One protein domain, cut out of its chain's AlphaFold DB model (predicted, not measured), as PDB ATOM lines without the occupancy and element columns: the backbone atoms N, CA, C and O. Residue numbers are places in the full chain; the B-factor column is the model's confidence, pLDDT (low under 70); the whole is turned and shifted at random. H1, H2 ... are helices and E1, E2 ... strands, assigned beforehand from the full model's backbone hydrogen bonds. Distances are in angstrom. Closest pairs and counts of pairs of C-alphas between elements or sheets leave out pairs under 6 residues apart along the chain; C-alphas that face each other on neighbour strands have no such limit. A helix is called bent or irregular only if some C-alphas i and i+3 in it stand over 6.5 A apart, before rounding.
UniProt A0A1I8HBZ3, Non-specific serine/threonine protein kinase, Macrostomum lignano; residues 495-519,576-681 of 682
ATOM      1  N   ALA A 495      -3.448 -12.074 -32.377       43.12
ATOM      2  CA  ALA A 495      -2.339 -12.700 -33.106       43.12
ATOM      3  C   ALA A 495      -1.033 -11.880 -33.045       43.12
ATOM      4  O   ALA A 495       0.041 -12.448 -32.824       43.12
ATOM      5  N   ARG A 496      -1.110 -10.539 -33.162       45.12
ATOM      6  CA  ARG A 496       0.046  -9.626 -32.998       45.12
ATOM      7  C   ARG A 496       0.672  -9.697 -31.602       45.12
ATOM      8  O   ARG A 496       1.865  -9.433 -31.464       45.12
ATOM      9  N   LEU A 497      -0.112 -10.024 -30.579       48.88
ATOM     10  CA  LEU A 497       0.357 -10.237 -29.209       48.88
ATOM     11  C   LEU A 497       0.792 -11.687 -28.974       48.88
ATOM     12  O   LEU A 497       1.731 -11.926 -28.219       48.88
ATOM     13  N   GLU A 498       0.148 -12.660 -29.611       48.34
ATOM     14  CA  GLU A 498       0.307 -14.065 -29.268       48.34
ATOM     15  C   GLU A 498       1.642 -14.641 -29.739       48.34
ATOM     16  O   GLU A 498       2.309 -15.300 -28.939       48.34
ATOM     17  N   TRP A 499       2.099 -14.350 -30.965       59.50
ATOM     18  CA  TRP A 499       3.414 -14.831 -31.412       59.50
ATOM     19  C   TRP A 499       4.555 -14.141 -30.649       59.50
ATOM     20  O   TRP A 499       5.470 -14.815 -30.173       59.50
ATOM     21  N   HIS A 500       4.455 -12.826 -30.413       57.72
ATOM     22  CA  HIS A 500       5.387 -12.079 -29.560       57.72
ATOM     23  C   HIS A 500       5.455 -12.650 -28.134       57.72
ATOM     24  O   HIS A 500       6.540 -12.808 -27.571       57.72
ATOM     25  N   ARG A 501       4.303 -12.999 -27.546       55.38
ATOM     26  CA  ARG A 501       4.204 -13.554 -26.191       55.38
ATOM     27  C   ARG A 501       4.690 -15.005 -26.112       55.38
ATOM     28  O   ARG A 501       5.362 -15.341 -25.140       55.38
ATOM     29  N   LYS A 502       4.391 -15.846 -27.113       51.41
ATOM     30  CA  LYS A 502       4.800 -17.266 -27.168       51.41
ATOM     31  C   LYS A 502       6.295 -17.451 -27.464       51.41
ATOM     32  O   LYS A 502       6.899 -18.338 -26.874       51.41
ATOM     33  N   LEU A 503       6.893 -16.640 -28.346       51.53
ATOM     34  CA  LEU A 503       8.294 -16.802 -28.779       51.53
ATOM     35  C   LEU A 503       9.290 -15.866 -28.084       51.53
ATOM     36  O   LEU A 503      10.412 -16.290 -27.819       51.53
ATOM     37  N   LEU A 504       8.923 -14.611 -27.786       52.19
ATOM     38  CA  LEU A 504       9.862 -13.630 -27.211       52.19
ATOM     39  C   LEU A 504       9.679 -13.409 -25.699       52.19
ATOM     40  O   LEU A 504      10.395 -12.605 -25.102       52.19
ATOM     41  N   GLY A 505       8.716 -14.088 -25.063       53.78
ATOM     42  CA  GLY A 505       8.497 -14.028 -23.611       53.78
ATOM     43  C   GLY A 505       8.189 -12.627 -23.062       53.78
ATOM     44  O   GLY A 505       8.428 -12.368 -21.886       53.78
ATOM     45  N   GLY A 506       7.707 -11.708 -23.908       53.91
ATOM     46  CA  GLY A 506       7.452 -10.309 -23.539       53.91
ATOM     47  C   GLY A 506       8.684  -9.391 -23.525       53.91
ATOM     48  O   GLY A 506       8.588  -8.275 -23.021       53.91
ATOM     49  N   GLN A 507       9.834  -9.822 -24.057       53.78
ATOM     50  CA  GLN A 507      11.009  -8.964 -24.275       53.78
ATOM     51  C   GLN A 507      10.952  -8.282 -25.662       53.78
ATOM     52  O   GLN A 507      10.427  -8.880 -26.607       53.78
ATOM     53  N   PRO A 508      11.508  -7.065 -25.831       57.09
ATOM     54  CA  PRO A 508      11.602  -6.414 -27.139       57.09
ATOM     55  C   PRO A 508      12.600  -7.151 -28.047       57.09
ATOM     56  O   PRO A 508      13.796  -7.214 -27.762       57.09
ATOM     57  N   GLY A 509      12.109  -7.713 -29.153       63.53
ATOM     58  CA  GLY A 509      12.944  -8.331 -30.186       63.53
ATOM     59  C   GLY A 509      13.493  -7.308 -31.178       63.53
ATOM     60  O   GLY A 509      12.808  -6.342 -31.524       63.53
ATOM     61  N   GLN A 510      14.706  -7.544 -31.676       70.81
ATOM     62  CA  GLN A 510      15.289  -6.778 -32.776       70.81
ATOM     63  C   GLN A 510      15.179  -7.593 -34.070       70.81
ATOM     64  O   GLN A 510      15.597  -8.750 -34.126       70.81
ATOM     65  N   VAL A 511      14.604  -7.003 -35.115       73.94
ATOM     66  CA  VAL A 511      14.429  -7.632 -36.427       73.94
ATOM     67  C   VAL A 511      15.325  -6.918 -37.430       73.94
ATOM     68  O   VAL A 511      15.150  -5.733 -37.697       73.94
ATOM     69  N   CYS A 512      16.284  -7.650 -37.986       76.88
ATOM     70  CA  CYS A 512      17.170  -7.170 -39.036       76.88
ATOM     71  C   CYS A 512      16.485  -7.373 -40.389       76.88
ATOM     72  O   CYS A 512      16.168  -8.507 -40.767       76.88
ATOM     73  N   MET A 513      16.245  -6.285 -41.114       79.69
ATOM     74  CA  MET A 513      15.547  -6.287 -42.398       79.69
ATOM     75  C   MET A 513      16.425  -5.729 -43.513       79.69
ATOM     76  O   MET A 513      17.290  -4.883 -43.301       79.69
ATOM     77  N   LYS A 514      16.182  -6.211 -44.730       79.75
ATOM     78  CA  LYS A 514      16.892  -5.817 -45.938       79.75
ATOM     79  C   LYS A 514      15.908  -5.398 -47.019       79.75
ATOM     80  O   LYS A 514      15.024  -6.154 -47.405       79.75
ATOM     81  N   LEU A 515      16.085  -4.182 -47.509       80.19
ATOM     82  CA  LEU A 515      15.316  -3.540 -48.560       80.19
ATOM     83  C   LEU A 515      16.165  -3.465 -49.834       80.19
ATOM     84  O   LEU A 515      17.255  -2.900 -49.840       80.19
ATOM     85  N   ARG A 516      15.643  -4.030 -50.917       78.38
ATOM     86  CA  ARG A 516      16.234  -4.090 -52.253       78.38
ATOM     87  C   ARG A 516      15.423  -3.218 -53.206       78.38
ATOM     88  O   ARG A 516      14.259  -3.525 -53.470       78.38
ATOM     89  N   LEU A 517      16.023  -2.148 -53.721       78.88
ATOM     90  CA  LEU A 517      15.399  -1.216 -54.670       78.88
ATOM     91  C   LEU A 517      16.457  -0.535 -55.544       78.88
ATOM     92  O   LEU A 517      17.628  -0.491 -55.180       78.88
ATOM     93  N   ARG A 518      16.069   0.008 -56.702       68.12
ATOM     94  CA  ARG A 518      17.005   0.717 -57.590       68.12
ATOM     95  C   ARG A 518      17.118   2.202 -57.229       68.12
ATOM     96  O   ARG A 518      16.120   2.920 -57.308       68.12
ATOM     97  N   LYS A 519      18.321   2.681 -56.881       56.88
ATOM     98  CA  LYS A 519      18.573   4.104 -56.585       56.88
ATOM     99  C   LYS A 519      18.791   4.886 -57.882       56.88
ATOM    100  O   LYS A 519      19.539   4.464 -58.764       56.88
ATOM    101  N   PRO A 576      18.671   2.374 -63.318       60.16
ATOM    102  CA  PRO A 576      19.235   2.752 -62.025       60.16
ATOM    103  C   PRO A 576      19.825   1.545 -61.274       60.16
ATOM    104  O   PRO A 576      19.315   0.424 -61.375       60.16
ATOM    105  N   GLU A 577      20.908   1.776 -60.531       65.38
ATOM    106  CA  GLU A 577      21.677   0.721 -59.862       65.38
ATOM    107  C   GLU A 577      20.880   0.102 -58.705       65.38
ATOM    108  O   GLU A 577      20.245   0.808 -57.917       65.38
ATOM    109  N   LEU A 578      20.897  -1.229 -58.608       70.31
ATOM    110  CA  LEU A 578      20.177  -1.973 -57.578       70.31
ATOM    111  C   LEU A 578      20.931  -1.896 -56.244       70.31
ATOM    112  O   LEU A 578      22.044  -2.405 -56.130       70.31
ATOM    113  N   GLN A 579      20.313  -1.293 -55.232       74.88
ATOM    114  CA  GLN A 579      20.870  -1.164 -53.890       74.88
ATOM    115  C   GLN A 579      20.189  -2.107 -52.899       74.88
ATOM    116  O   GLN A 579      18.979  -2.329 -52.941       74.88
ATOM    117  N   ASP A 580      21.009  -2.634 -51.993       81.31
ATOM    118  CA  ASP A 580      20.660  -3.572 -50.932       81.31
ATOM    119  C   ASP A 580      20.880  -2.879 -49.572       81.31
ATOM    120  O   ASP A 580      21.965  -2.935 -48.994       81.31
ATOM    121  N   ILE A 581      19.852  -2.203 -49.064       83.69
ATOM    122  CA  ILE A 581      19.876  -1.437 -47.811       83.69
ATOM    123  C   ILE A 581      19.497  -2.376 -46.663       83.69
ATOM    124  O   ILE A 581      18.409  -2.945 -46.676       83.69
ATOM    125  N   THR A 582      20.357  -2.547 -45.660       80.81
ATOM    126  CA  THR A 582      20.049  -3.353 -44.461       80.81
ATOM    127  C   THR A 582      19.911  -2.435 -43.253       80.81
ATOM    128  O   THR A 582      20.759  -1.568 -43.056       80.81
ATOM    129  N   PHE A 583      18.856  -2.613 -42.460       81.25
ATOM    130  CA  PHE A 583      18.574  -1.832 -41.256       81.25
ATOM    131  C   PHE A 583      17.954  -2.713 -40.167       81.25
ATOM    132  O   PHE A 583      17.286  -3.708 -40.455       81.25
ATOM    133  N   ASP A 584      18.158  -2.336 -38.907       78.62
ATOM    134  CA  ASP A 584      17.596  -3.041 -37.757       78.62
ATOM    135  C   ASP A 584      16.388  -2.286 -37.191       78.62
ATOM    136  O   ASP A 584      16.398  -1.059 -37.102       78.62
ATOM    137  N   LEU A 585      15.357  -3.024 -36.776       81.56
ATOM    138  CA  LEU A 585      14.118  -2.487 -36.215       81.56
ATOM    139  C   LEU A 585      13.830  -3.132 -34.854       81.56
ATOM    140  O   LEU A 585      13.734  -4.353 -34.741       81.56
ATOM    141  N   THR A 586      13.653  -2.319 -33.815       73.88
ATOM    142  CA  THR A 586      13.326  -2.770 -32.453       73.88
ATOM    143  C   THR A 586      11.814  -2.807 -32.268       73.88
ATOM    144  O   THR A 586      11.157  -1.764 -32.167       73.88
ATOM    145  N   VAL A 587      11.225  -4.000 -32.207       68.75
ATOM    146  CA  VAL A 587       9.764  -4.127 -32.183       68.75
ATOM    147  C   VAL A 587       9.199  -3.587 -30.865       68.75
ATOM    148  O   VAL A 587       9.669  -3.916 -29.779       68.75
ATOM    149  N   GLY A 588       8.197  -2.710 -30.974       63.19
ATOM    150  CA  GLY A 588       7.575  -2.008 -29.845       63.19
ATOM    151  C   GLY A 588       8.180  -0.634 -29.531       63.19
ATOM    152  O   GLY A 588       7.500   0.188 -28.920       63.19
ATOM    153  N   LYS A 589       9.403  -0.347 -29.996       69.25
ATOM    154  CA  LYS A 589      10.031   0.983 -29.906       69.25
ATOM    155  C   LYS A 589       9.968   1.716 -31.246       69.25
ATOM    156  O   LYS A 589       9.517   2.858 -31.306       69.25
ATOM    157  N   ASP A 590      10.363   1.032 -32.313       75.50
ATOM    158  CA  ASP A 590      10.489   1.605 -33.645       75.50
ATOM    159  C   ASP A 590       9.208   1.324 -34.451       75.50
ATOM    160  O   ASP A 590       8.662   0.216 -34.439       75.50
ATOM    161  N   ARG A 591       8.680   2.345 -35.138       79.94
ATOM    162  CA  ARG A 591       7.467   2.233 -35.970       79.94
ATOM    163  C   ARG A 591       7.856   2.107 -37.438       79.94
ATOM    164  O   ARG A 591       8.654   2.908 -37.917       79.94
ATOM    165  N   ALA A 592       7.206   1.206 -38.179       79.50
ATOM    166  CA  ALA A 592       7.450   1.015 -39.615       79.50
ATOM    167  C   ALA A 592       7.363   2.327 -40.427       79.50
ATOM    168  O   ALA A 592       8.193   2.584 -41.298       79.50
ATOM    169  N   ASN A 593       6.410   3.201 -40.087       79.88
ATOM    170  CA  ASN A 593       6.259   4.510 -40.728       79.88
ATOM    171  C   ASN A 593       7.393   5.495 -40.385       79.88
ATOM    172  O   ASN A 593       7.703   6.355 -41.197       79.88
ATOM    173  N   GLY A 594       8.016   5.371 -39.206       81.00
ATOM    174  CA  GLY A 594       9.182   6.173 -38.818       81.00
ATOM    175  C   GLY A 594      10.409   5.787 -39.636       81.00
ATOM    176  O   GLY A 594      10.944   6.618 -40.356       81.00
ATOM    177  N   ILE A 595      10.749   4.495 -39.650       81.81
ATOM    178  CA  ILE A 595      11.864   3.969 -40.455       81.81
ATOM    179  C   ILE A 595      11.660   4.251 -41.954       81.81
ATOM    180  O   ILE A 595      12.597   4.602 -42.665       81.81
ATOM    181  N   THR A 596      10.421   4.170 -42.454       82.12
ATOM    182  CA  THR A 596      10.140   4.525 -43.856       82.12
ATOM    183  C   THR A 596      10.268   6.031 -44.119       82.12
ATOM    184  O   THR A 596      10.654   6.412 -45.221       82.12
ATOM    185  N   MET A 597      10.000   6.892 -43.129       80.69
ATOM    186  CA  MET A 597      10.269   8.331 -43.234       80.69
ATOM    187  C   MET A 597      11.775   8.605 -43.296       80.69
ATOM    188  O   MET A 597      12.207   9.326 -44.184       80.69
ATOM    189  N   GLU A 598      12.581   7.965 -42.445       84.31
ATOM    190  CA  GLU A 598      14.049   8.094 -42.447       84.31
ATOM    191  C   GLU A 598      14.666   7.660 -43.791       84.31
ATOM    192  O   GLU A 598      15.579   8.307 -44.307       84.31
ATOM    193  N   LEU A 599      14.122   6.610 -44.422       82.69
ATOM    194  CA  LEU A 599      14.502   6.188 -45.778       82.69
ATOM    195  C   LEU A 599      14.109   7.209 -46.867       82.69
ATOM    196  O   LEU A 599      14.786   7.290 -47.894       82.69
ATOM    197  N   VAL A 600      13.038   7.984 -46.664       81.31
ATOM    198  CA  VAL A 600      12.633   9.083 -47.562       81.31
ATOM    199  C   VAL A 600      13.486  10.332 -47.337       81.31
ATOM    200  O   VAL A 600      13.923  10.944 -48.306       81.31
ATOM    201  N   GLU A 601      13.771  10.685 -46.083       81.62
ATOM    202  CA  GLU A 601      14.662  11.794 -45.707       81.62
ATOM    203  C   GLU A 601      16.109  11.552 -46.163       81.62
ATOM    204  O   GLU A 601      16.806  12.495 -46.527       81.62
ATOM    205  N   SER A 602      16.536  10.288 -46.233       79.31
ATOM    206  CA  SER A 602      17.831   9.869 -46.795       79.31
ATOM    207  C   SER A 602      17.853   9.791 -48.334       79.31
ATOM    208  O   SER A 602      18.828   9.305 -48.908       79.31
ATOM    209  N   GLU A 603      16.768  10.189 -49.011       76.94
ATOM    210  CA  GLU A 603      16.571  10.113 -50.472       76.94
ATOM    211  C   GLU A 603      16.728   8.699 -51.081       76.94
ATOM    212  O   GLU A 603      16.900   8.531 -52.292       76.94
ATOM    213  N   LEU A 604      16.630   7.650 -50.255       77.19
ATOM    214  CA  LEU A 604      16.674   6.248 -50.688       77.19
ATOM    215  C   LEU A 604      15.306   5.774 -51.202       77.19
ATOM    216  O   LEU A 604      15.227   4.880 -52.041       77.19
ATOM    217  N   VAL A 605      14.225   6.388 -50.720       77.44
ATOM    218  CA  VAL A 605      12.834   6.091 -51.084       77.44
ATOM    219  C   VAL A 605      12.134   7.380 -51.520       77.44
ATOM    220  O   VAL A 605      12.310   8.432 -50.910       77.44
ATOM    221  N   ARG A 606      11.294   7.337 -52.565       75.12
ATOM    222  CA  ARG A 606      10.472   8.505 -52.931       75.12
ATOM    223  C   ARG A 606       9.310   8.649 -51.946       75.12
ATOM    224  O   ARG A 606       8.637   7.670 -51.643       75.12
ATOM    225  N   MET A 607       8.985   9.879 -51.541       75.19
ATOM    226  CA  MET A 607       7.849  10.181 -50.644       75.19
ATOM    227  C   MET A 607       6.512   9.555 -51.107       75.19
ATOM    228  O   MET A 607       5.658   9.226 -50.289       75.19
ATOM    229  N   HIS A 608       6.342   9.343 -52.416       76.25
ATOM    230  CA  HIS A 608       5.168   8.703 -53.023       76.25
ATOM    231  C   HIS A 608       5.039   7.190 -52.722       76.25
ATOM    232  O   HIS A 608       3.941   6.633 -52.781       76.25
ATOM    233  N   ASP A 609       6.147   6.528 -52.377       80.69
ATOM    234  CA  ASP A 609       6.217   5.094 -52.061       80.69
ATOM    235  C   ASP A 609       6.127   4.807 -50.552       80.69
ATOM    236  O   ASP A 609       5.967   3.653 -50.152       80.69
ATOM    237  N   LEU A 610       6.188   5.853 -49.717       80.25
ATOM    238  CA  LEU A 610       6.230   5.766 -48.252       80.25
ATOM    239  C   LEU A 610       5.114   4.885 -47.678       80.25
ATOM    240  O   LEU A 610       5.368   4.046 -46.819       80.25
ATOM    241  N   VAL A 611       3.882   5.033 -48.170       80.25
ATOM    242  CA  VAL A 611       2.733   4.263 -47.664       80.25
ATOM    243  C   VAL A 611       2.873   2.773 -47.989       80.25
ATOM    244  O   VAL A 611       2.605   1.930 -47.136       80.25
ATOM    245  N   VAL A 612       3.327   2.432 -49.200       81.06
ATOM    246  CA  VAL A 612       3.421   1.035 -49.653       81.06
ATOM    247  C   VAL A 612       4.589   0.326 -48.974       81.06
ATOM    248  O   VAL A 612       4.417  -0.787 -48.478       81.06
ATOM    249  N   ILE A 613       5.745   0.990 -48.869       81.94
ATOM    250  CA  ILE A 613       6.909   0.449 -48.158       81.94
ATOM    251  C   ILE A 613       6.615   0.338 -46.658       81.94
ATOM    252  O   ILE A 613       6.842  -0.729 -46.094       81.94
ATOM    253  N   SER A 614       6.013   1.351 -46.021       83.12
ATOM    254  CA  SER A 614       5.650   1.271 -44.597       83.12
ATOM    255  C   SER A 614       4.624   0.174 -44.314       83.12
ATOM    256  O   SER A 614       4.690  -0.453 -43.256       83.12
ATOM    257  N   HIS A 615       3.666  -0.067 -45.213       81.44
ATOM    258  CA  HIS A 615       2.683  -1.136 -45.043       81.44
ATOM    259  C   HIS A 615       3.310  -2.524 -45.243       81.44
ATOM    260  O   HIS A 615       3.062  -3.439 -44.454       81.44
ATOM    261  N   ALA A 616       4.175  -2.688 -46.250       82.31
ATOM    262  CA  ALA A 616       4.925  -3.925 -46.463       82.31
ATOM    263  C   ALA A 616       5.850  -4.242 -45.281       82.31
ATOM    264  O   ALA A 616       5.875  -5.382 -44.817       82.31
ATOM    265  N   LEU A 617       6.532  -3.218 -44.763       83.25
ATOM    266  CA  LEU A 617       7.384  -3.290 -43.584       83.25
ATOM    267  C   LEU A 617       6.576  -3.701 -42.348       83.25
ATOM    268  O   LEU A 617       6.924  -4.681 -41.697       83.25
ATOM    269  N   GLN A 618       5.446  -3.038 -42.073       82.69
ATOM    270  CA  GLN A 618       4.565  -3.417 -40.962       82.69
ATOM    271  C   GLN A 618       4.037  -4.850 -41.099       82.69
ATOM    272  O   GLN A 618       3.976  -5.565 -40.105       82.69
ATOM    273  N   THR A 619       3.709  -5.300 -42.315       80.06
ATOM    274  CA  THR A 619       3.251  -6.682 -42.531       80.06
ATOM    275  C   THR A 619       4.362  -7.699 -42.261       80.06
ATOM    276  O   THR A 619       4.086  -8.748 -41.695       80.06
ATOM    277  N   LEU A 620       5.615  -7.408 -42.635       78.38
ATOM    278  CA  LEU A 620       6.756  -8.286 -42.341       78.38
ATOM    279  C   LEU A 620       7.142  -8.287 -40.856       78.38
ATOM    280  O   LEU A 620       7.636  -9.299 -40.370       78.38
ATOM    281  N   ILE A 621       6.892  -7.191 -40.130       77.62
ATOM    282  CA  ILE A 621       6.983  -7.169 -38.661       77.62
ATOM    283  C   ILE A 621       5.888  -8.053 -38.063       77.62
ATOM    284  O   ILE A 621       6.174  -8.841 -37.175       77.62
ATOM    285  N   ASP A 622       4.649  -7.946 -38.549       74.44
ATOM    286  CA  ASP A 622       3.510  -8.697 -38.009       74.44
ATOM    287  C   ASP A 622       3.549 -10.193 -38.384       74.44
ATOM    288  O   ASP A 622       3.015 -11.015 -37.638       74.44
ATOM    289  N   GLN A 623       4.177 -10.546 -39.515       72.56
ATOM    290  CA  GLN A 623       4.251 -11.900 -40.086       72.56
ATOM    291  C   GLN A 623       5.682 -12.272 -40.551       72.56
ATOM    292  O   GLN A 623       5.920 -12.482 -41.747       72.56
ATOM    293  N   PRO A 624       6.664 -12.396 -39.632       65.69
ATOM    294  CA  PRO A 624       8.076 -12.605 -39.982       65.69
ATOM    295  C   PRO A 624       8.364 -13.930 -40.711       65.69
ATOM    296  O   PRO A 624       9.373 -14.048 -41.407       65.69
ATOM    297  N   TRP A 625       7.471 -14.923 -40.611       67.50
ATOM    298  CA  TRP A 625       7.576 -16.201 -41.330       67.50
ATOM    299  C   TRP A 625       7.362 -16.084 -42.846       67.50
ATOM    300  O   TRP A 625       7.736 -17.004 -43.565       67.50
ATOM    301  N   GLN A 626       6.817 -14.970 -43.359       67.62
ATOM    302  CA  GLN A 626       6.758 -14.744 -44.810       67.62
ATOM    303  C   GLN A 626       8.150 -14.540 -45.432       67.62
ATOM    304  O   GLN A 626       8.293 -14.731 -46.635       67.62
ATOM    305  N   GLN A 627       9.162 -14.190 -44.621       69.00
ATOM    306  CA  GLN A 627      10.588 -13.992 -44.948       69.00
ATOM    307  C   GLN A 627      10.920 -12.931 -46.014       69.00
ATOM    308  O   GLN A 627      11.900 -12.211 -45.844       69.00
ATOM    309  N   GLN A 628      10.137 -12.783 -47.083       81.12
ATOM    310  CA  GLN A 628      10.322 -11.789 -48.135       81.12
ATOM    311  C   GLN A 628       8.978 -11.373 -48.753       81.12
ATOM    312  O   GLN A 628       8.096 -12.196 -48.983       81.12
ATOM    313  N   ARG A 629       8.839 -10.090 -49.098       80.69
ATOM    314  CA  ARG A 629       7.762  -9.558 -49.946       80.69
ATOM    315  C   ARG A 629       8.348  -8.721 -51.073       80.69
ATOM    316  O   ARG A 629       9.334  -8.017 -50.877       80.69
ATOM    317  N   VAL A 630       7.717  -8.763 -52.242       83.00
ATOM    318  CA  VAL A 630       7.993  -7.837 -53.350       83.00
ATOM    319  C   VAL A 630       6.742  -6.999 -53.574       83.00
ATOM    320  O   VAL A 630       5.643  -7.547 -53.649       83.00
ATOM    321  N   ILE A 631       6.903  -5.680 -53.629       84.69
ATOM    322  CA  ILE A 631       5.811  -4.709 -53.745       84.69
ATOM    323  C   ILE A 631       6.021  -3.786 -54.947       84.69
ATOM    324  O   ILE A 631       7.157  -3.372 -55.185       84.69
ATOM    325  N   PRO A 632       4.961  -3.439 -55.700       80.00
ATOM    326  CA  PRO A 632       5.044  -2.387 -56.702       80.00
ATOM    327  C   PRO A 632       5.264  -1.038 -56.012       80.00
ATOM    328  O   PRO A 632       4.703  -0.764 -54.952       80.00
ATOM    329  N   LEU A 633       6.086  -0.195 -56.625       79.00
ATOM    330  CA  LEU A 633       6.283   1.190 -56.222       79.00
ATOM    331  C   LEU A 633       5.275   2.067 -56.968       79.00
ATOM    332  O   LEU A 633       5.024   1.882 -58.157       79.00
ATOM    333  N   ASN A 634       4.712   3.054 -56.277       74.38
ATOM    334  CA  ASN A 634       3.757   3.999 -56.855       74.38
ATOM    335  C   ASN A 634       4.444   5.039 -57.752       74.38
ATOM    336  O   ASN A 634       3.790   5.909 -58.328       74.38
ATOM    337  N   SER A 635       5.772   5.081 -57.740       70.06
ATOM    338  CA  SER A 635       6.532   6.223 -58.204       70.06
ATOM    339  C   SER A 635       6.964   6.084 -59.668       70.06
ATOM    340  O   SER A 635       7.551   5.089 -60.089       70.06
ATOM    341  N   SER A 636       6.681   7.115 -60.470       62.31
ATOM    342  CA  SER A 636       6.740   7.054 -61.938       62.31
ATOM    343  C   SER A 636       8.101   6.602 -62.478       62.31
ATOM    344  O   SER A 636       9.145   7.116 -62.047       62.31
ATOM    345  N   LEU A 637       8.077   5.664 -63.426       66.12
ATOM    346  CA  LEU A 637       9.235   5.233 -64.210       66.12
ATOM    347  C   LEU A 637       9.549   6.251 -65.328       66.12
ATOM    348  O   LEU A 637       8.647   6.977 -65.753       66.12
ATOM    349  N   PRO A 638      10.805   6.331 -65.809       65.38
ATOM    350  CA  PRO A 638      11.147   7.110 -66.999       65.38
ATOM    351  C   PRO A 638      10.409   6.612 -68.252       65.38
ATOM    352  O   PRO A 638      10.110   5.424 -68.379       65.38
ATOM    353  N   ASN A 639      10.162   7.513 -69.206       59.84
ATOM    354  CA  ASN A 639       9.488   7.180 -70.462       59.84
ATOM    355  C   ASN A 639      10.222   6.049 -71.207       59.84
ATOM    356  O   ASN A 639      11.426   6.136 -71.436       59.84
ATOM    357  N   GLY A 640       9.482   5.011 -71.606       58.12
ATOM    358  CA  GLY A 640      10.019   3.841 -72.314       58.12
ATOM    359  C   GLY A 640      10.509   2.695 -71.417       58.12
ATOM    360  O   GLY A 640      10.850   1.641 -71.944       58.12
ATOM    361  N   VAL A 641      10.509   2.860 -70.089       64.69
ATOM    362  CA  VAL A 641      10.850   1.793 -69.135       64.69
ATOM    363  C   VAL A 641       9.573   1.124 -68.622       64.69
ATOM    364  O   VAL A 641       8.734   1.771 -67.995       64.69
ATOM    365  N   TYR A 642       9.433  -0.178 -68.870       67.75
ATOM    366  CA  TYR A 642       8.318  -0.987 -68.367       67.75
ATOM    367  C   TYR A 642       8.624  -1.552 -66.970       67.75
ATOM    368  O   TYR A 642       9.791  -1.807 -66.666       67.75
ATOM    369  N   PRO A 643       7.609  -1.743 -66.106       75.75
ATOM    370  CA  PRO A 643       7.811  -2.338 -64.793       75.75
ATOM    371  C   PRO A 643       8.148  -3.831 -64.910       75.75
ATOM    372  O   PRO A 643       7.442  -4.577 -65.586       75.75
ATOM    373  N   ASP A 644       9.194  -4.266 -64.210       73.00
ATOM    374  CA  ASP A 644       9.658  -5.657 -64.169       73.00
ATOM    375  C   ASP A 644       9.955  -6.070 -62.721       73.00
ATOM    376  O   ASP A 644      10.767  -5.460 -62.020       73.00
ATOM    377  N   GLN A 645       9.276  -7.124 -62.271       74.88
ATOM    378  CA  GLN A 645       9.397  -7.667 -60.925       74.88
ATOM    379  C   GLN A 645      10.690  -8.475 -60.720       74.88
ATOM    380  O   GLN A 645      11.212  -8.489 -59.607       74.88
ATOM    381  N   ALA A 646      11.220  -9.128 -61.760       71.12
ATOM    382  CA  ALA A 646      12.464  -9.895 -61.684       71.12
ATOM    383  C   ALA A 646      13.682  -8.967 -61.564       71.12
ATOM    384  O   ALA A 646      14.600  -9.226 -60.786       71.12
ATOM    385  N   GLU A 647      13.648  -7.843 -62.282       69.38
ATOM    386  CA  GLU A 647      14.694  -6.821 -62.261       69.38
ATOM    387  C   GLU A 647      14.483  -5.705 -61.215       69.38
ATOM    388  O   GLU A 647      15.301  -4.784 -61.140       69.38
ATOM    389  N   PHE A 648      13.419  -5.760 -60.404       73.25
ATOM    390  CA  PHE A 648      13.020  -4.703 -59.454       73.25
ATOM    391  C   PHE A 648      12.861  -3.306 -60.098       73.25
ATOM    392  O   PHE A 648      13.129  -2.267 -59.490       73.25
ATOM    393  N   VAL A 649      12.412  -3.260 -61.352       72.88
ATOM    394  CA  VAL A 649      12.113  -2.019 -62.075       72.88
ATOM    395  C   VAL A 649      10.683  -1.606 -61.738       72.88
ATOM    396  O   VAL A 649       9.725  -2.212 -62.201       72.88
ATOM    397  N   GLY A 650      10.530  -0.590 -60.887       72.88
ATOM    398  CA  GLY A 650       9.215  -0.190 -60.367       72.88
ATOM    399  C   GLY A 650       8.690  -1.100 -59.249       72.88
ATOM    400  O   GLY A 650       7.516  -1.018 -58.906       72.88
ATOM    401  N   PHE A 651       9.551  -1.934 -58.658       81.06
ATOM    402  CA  PHE A 651       9.242  -2.767 -57.496       81.06
ATOM    403  C   PHE A 651      10.334  -2.622 -56.428       81.06
ATOM    404  O   PHE A 651      11.491  -2.359 -56.749       81.06
ATOM    405  N   ALA A 652       9.985  -2.855 -55.163       83.81
ATOM    406  CA  ALA A 652      10.939  -3.035 -54.072       83.81
ATOM    407  C   ALA A 652      10.761  -4.410 -53.421       83.81
ATOM    408  O   ALA A 652       9.638  -4.878 -53.226       83.81
ATOM    409  N   GLY A 653      11.871  -5.058 -53.075       85.00
ATOM    410  CA  GLY A 653      11.892  -6.286 -52.285       85.00
ATOM    411  C   GLY A 653      12.244  -5.978 -50.837       85.00
ATOM    412  O   GLY A 653      13.284  -5.388 -50.588       85.00
ATOM    413  N   LEU A 654      11.419  -6.389 -49.880       86.00
ATOM    414  CA  LEU A 654      11.766  -6.376 -48.458       86.00
ATOM    415  C   LEU A 654      11.954  -7.820 -47.997       86.00
ATOM    416  O   LEU A 654      11.100  -8.656 -48.281       86.00
ATOM    417  N   SER A 655      13.024  -8.114 -47.267       82.88
ATOM    418  CA  SER A 655      13.269  -9.416 -46.649       82.88
ATOM    419  C   SER A 655      13.713  -9.297 -45.194       82.88
ATOM    420  O   SER A 655      14.346  -8.325 -44.787       82.88
ATOM    421  N   VAL A 656      13.374 -10.305 -44.393       81.25
ATOM    422  CA  VAL A 656      13.878 -10.479 -43.029       81.25
ATOM    423  C   VAL A 656      15.194 -11.246 -43.117       81.25
ATOM    424  O   VAL A 656      15.229 -12.361 -43.628       81.25
ATOM    425  N   VAL A 657      16.283 -10.648 -42.634       81.12
ATOM    426  CA  VAL A 657      17.628 -11.250 -42.671       81.12
ATOM    427  C   VAL A 657      17.885 -12.082 -41.420       81.12
ATOM    428  O   VAL A 657      18.427 -13.181 -41.501       81.12
ATOM    429  N   SER A 658      17.505 -11.562 -40.253       75.19
ATOM    430  CA  SER A 658      17.594 -12.276 -38.978       75.19
ATOM    431  C   SER A 658      16.653 -11.671 -37.940       75.19
ATOM    432  O   SER A 658      16.273 -10.503 -38.032       75.19
ATOM    433  N   VAL A 659      16.290 -12.461 -36.932       73.62
ATOM    434  CA  VAL A 659      15.579 -11.996 -35.735       73.62
ATOM    435  C   VAL A 659      16.474 -12.293 -34.537       73.62
ATOM    436  O   VAL A 659      16.929 -13.426 -34.382       73.62
ATOM    437  N   ARG A 660      16.749 -11.293 -33.698       72.81
ATOM    438  CA  ARG A 660      17.592 -11.428 -32.504       72.81
ATOM    439  C   ARG A 660      16.810 -11.106 -31.238       72.81
ATOM    440  O   ARG A 660      16.051 -10.138 -31.173       72.81
ATOM    441  N   LEU A 661      17.036 -11.920 -30.215       65.19
ATOM    442  CA  LEU A 661      16.552 -11.698 -28.862       65.19
ATOM    443  C   LEU A 661      17.625 -10.976 -28.048       65.19
ATOM    444  O   LEU A 661      18.689 -11.532 -27.771       65.19
ATOM    445  N   VAL A 662      17.318  -9.747 -27.631       58.97
ATOM    446  CA  VAL A 662      18.163  -8.957 -26.731       58.97
ATOM    447  C   VAL A 662      17.636  -9.127 -25.306       58.97
ATOM    448  O   VAL A 662      16.706  -8.441 -24.890       58.97
ATOM    449  N   ARG A 663      18.210 -10.070 -24.549       57.91
ATOM    450  CA  ARG A 663      17.908 -10.228 -23.116       57.91
ATOM    451  C   ARG A 663      18.750  -9.255 -22.294       57.91
ATOM    452  O   ARG A 663      19.946  -9.103 -22.542       57.91
ATOM    453  N   SER A 664      18.162  -8.630 -21.275       48.31
ATOM    454  CA  SER A 664      18.897  -7.718 -20.391       48.31
ATOM    455  C   SER A 664      19.928  -8.468 -19.530       48.31
ATOM    456  O   SER A 664      19.597  -8.966 -18.454       48.31
ATOM    457  N   GLY A 665      21.183  -8.534 -19.988       52.91
ATOM    458  CA  GLY A 665      22.336  -8.916 -19.161       52.91
ATOM    459  C   GLY A 665      23.301  -9.962 -19.732       52.91
ATOM    460  O   GLY A 665      24.414 -10.046 -19.221       52.91
ATOM    461  N   ALA A 666      22.942 -10.734 -20.768       48.69
ATOM    462  CA  ALA A 666      23.866 -11.683 -21.412       48.69
ATOM    463  C   ALA A 666      23.418 -12.122 -22.823       48.69
ATOM    464  O   ALA A 666      22.227 -12.323 -23.043       48.69
ATOM    465  N   SER A 667      24.410 -12.309 -23.709       51.31
ATOM    466  CA  SER A 667      24.400 -12.967 -25.038       51.31
ATOM    467  C   SER A 667      23.171 -12.776 -25.946       51.31
ATOM    468  O   SER A 667      22.110 -13.341 -25.686       51.31
ATOM    469  N   GLU A 668      23.365 -12.106 -27.089       57.94
ATOM    470  CA  GLU A 668      22.401 -12.108 -28.202       57.94
ATOM    471  C   GLU A 668      22.085 -13.542 -28.659       57.94
ATOM    472  O   GLU A 668      22.977 -14.281 -29.080       57.94
ATOM    473  N   GLU A 669      20.808 -13.922 -28.625       61.81
ATOM    474  CA  GLU A 669      20.339 -15.206 -29.151       61.81
ATOM    475  C   GLU A 669      19.673 -14.964 -30.514       61.81
ATOM    476  O   GLU A 669      18.640 -14.298 -30.612       61.81
ATOM    477  N   THR A 670      20.296 -15.453 -31.593       63.31
ATOM    478  CA  THR A 670      19.759 -15.307 -32.957       63.31
ATOM    479  C   THR A 670      18.764 -16.426 -33.241       63.31
ATOM    480  O   THR A 670      19.119 -17.604 -33.222       63.31
ATOM    481  N   VAL A 671      17.518 -16.061 -33.535       64.56
ATOM    482  CA  VAL A 671      16.442 -17.005 -33.842       64.56
ATOM    483  C   VAL A 671      16.545 -17.432 -35.306       64.56
ATOM    484  O   VAL A 671      16.585 -16.601 -36.215       64.56
ATOM    485  N   ASN A 672      16.568 -18.743 -35.555       64.06
ATOM    486  CA  ASN A 672      16.609 -19.282 -36.911       64.06
ATOM    487  C   ASN A 672      15.247 -19.094 -37.613       64.06
ATOM    488  O   ASN A 672      14.221 -19.610 -37.162       64.06
ATOM    489  N   LEU A 673      15.251 -18.390 -38.750       62.19
ATOM    490  CA  LEU A 673      14.059 -18.098 -39.560       62.19
ATOM    491  C   LEU A 673      13.338 -19.361 -40.066       62.19
ATOM    492  O   LEU A 673      12.119 -19.338 -40.241       62.19
ATOM    493  N   ALA A 674      14.053 -20.475 -40.259       57.25
ATOM    494  CA  ALA A 674      13.445 -21.757 -40.617       57.25
ATOM    495  C   ALA A 674      12.627 -22.350 -39.455       57.25
ATOM    496  O   ALA A 674      11.556 -22.914 -39.671       57.25
ATOM    497  N   THR A 675      13.087 -22.170 -38.213       59.19
ATOM    498  CA  THR A 675      12.368 -22.609 -37.008       59.19
ATOM    499  C   THR A 675      11.109 -21.772 -36.779       59.19
ATOM    500  O   THR A 675      10.077 -22.329 -36.419       59.19
ATOM    501  N   LEU A 676      11.151 -20.464 -37.070       60.72
ATOM    502  CA  LEU A 676       9.965 -19.597 -37.057       60.72
ATOM    503  C   LEU A 676       8.924 -20.021 -38.106       60.72
ATOM    504  O   LEU A 676       7.740 -20.084 -37.794       60.72
ATOM    505  N   SER A 677       9.354 -20.368 -39.324       57.47
ATOM    506  CA  SER A 677       8.441 -20.872 -40.360       57.47
ATOM    507  C   SER A 677       7.830 -22.233 -40.010       57.47
ATOM    508  O   SER A 677       6.682 -22.479 -40.365       57.47
ATOM    509  N   ALA A 678       8.570 -23.113 -39.326       53.84
ATOM    510  CA  ALA A 678       8.054 -24.407 -38.880       53.84
ATOM    511  C   ALA A 678       7.072 -24.268 -37.703       53.84
ATOM    512  O   ALA A 678       6.050 -24.947 -37.680       53.84
ATOM    513  N   ALA A 679       7.349 -23.360 -36.762       55.81
ATOM    514  CA  ALA A 679       6.482 -23.076 -35.616       55.81
ATOM    515  C   ALA A 679       5.194 -22.314 -35.983       55.81
ATOM    516  O   ALA A 679       4.253 -22.323 -35.202       55.81
ATOM    517  N   ALA A 680       5.144 -21.664 -37.152       54.91
ATOM    518  CA  ALA A 680       3.932 -21.047 -37.703       54.91
ATOM    519  C   ALA A 680       3.080 -22.014 -38.556       54.91
ATOM    520  O   ALA A 680       1.993 -21.645 -38.995       54.91
ATOM    521  N   ALA A 681       3.584 -23.224 -38.827       50.47
ATOM    522  CA  ALA A 681       2.902 -24.271 -39.594       50.47
ATOM    523  C   ALA A 681       2.345 -25.411 -38.710       50.47
ATOM    524  O   ALA A 681       1.776 -26.366 -39.242       50.47
TER     525      ALA A 681
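AT A GLANCE: This is residues 495 to 519 and 576 to 681 of the 682 residues of the protein "Non-specific serine/threonine protein kinase" of Macrostomum lignano (UniProt A0A1I8HBZ3). A strongly twisted antiparallel sheet, whose long strands E2, E1 and E4 run side by side along the longest axis, has the helical hairpin of H2 and H3 packed over one face, H3 nearer the strands. The long link of residues 633 to 650 extends one end, the E4 to E5 hairpin turn the other, and short helices H1 and H4 lie toward that second end. The printed part has 131 residues and is of mixed class, with four named helices and five named strands; along the chain come H1, then E1 and E2, then H2 and H3, then E3, E4 and E5, and last H4; the sheet is branched, with the antiparallel neighbour pairs E1 and E2, E1 and E4, E3 and E4, and E4 and E5. It is compact, with a radius of gyration of the C-alphas of 15.9 A, yet elongated, spanning 53 by 31 by 25 A.

IN THESE COORDINATES: Find C-alpha 509 at (12.944, -8.331, -30.186); from there E1 runs 29.7 A to residue 519. E2, residues 577 to 586, covers 28.9 A, and E4, residues 651 to 661, covers 30.9 A, ending at (16.552, -11.698, -28.862). E3 is residues 628 to 632 and E5 residues 669 to 671. H3, residues 607 to 622, spans 23.1 A and is irregular, C-alphas 608 and 611 being 7.4 A apart. H2 is residues 592 to 601, H4 residues 673 to 679. H1, residues 495 to 504, starts at (-2.339, -12.700, -33.106).

HOW THE PARTS SIT: Look first at E1: E2 is on one side, with N 513 and O 583 at 2.9 A, and E4 on the other, with N 514 and O 655 at 2.8 A. On the other side of E4 from E1 are E3, with N 629 and O 654 at 2.8 A, and E5, with N 671 and O 659 at 2.8 A. E3, E4 and E5 form a meander, each the antiparallel neighbour of the one before. H3 is on the sheet; its closest C-alphas to E4 are Leu 617 and Leu 654, 7.2 A. H2 and H3 touch at Asn 593 and Ser 614, 5.1 A between C-alphas, opposite ways at a shallow tilt of 33 degrees, only just short of steep. H1 only grazes the sheet with residues 500 to 504, and H4 with residues 673 to 676. Every O i to N i+4 pair is within hydrogen-bond range in H2 and H4, against 5 of 6 in H1 and 10 of 12 in H3.

THE WHOLE: The C-alphas of Gly 640 and Gly 665 are the farthest apart, 56.0 A. Residues 520 to 575 are not printed; C-alphas 519 and 576 are 5.6 A apart across the cut. The link E3 to E4 is long. Mean pLDDT of the printed part is 70.4, with residues 495 to 509 and 661 to 681 among those under 70.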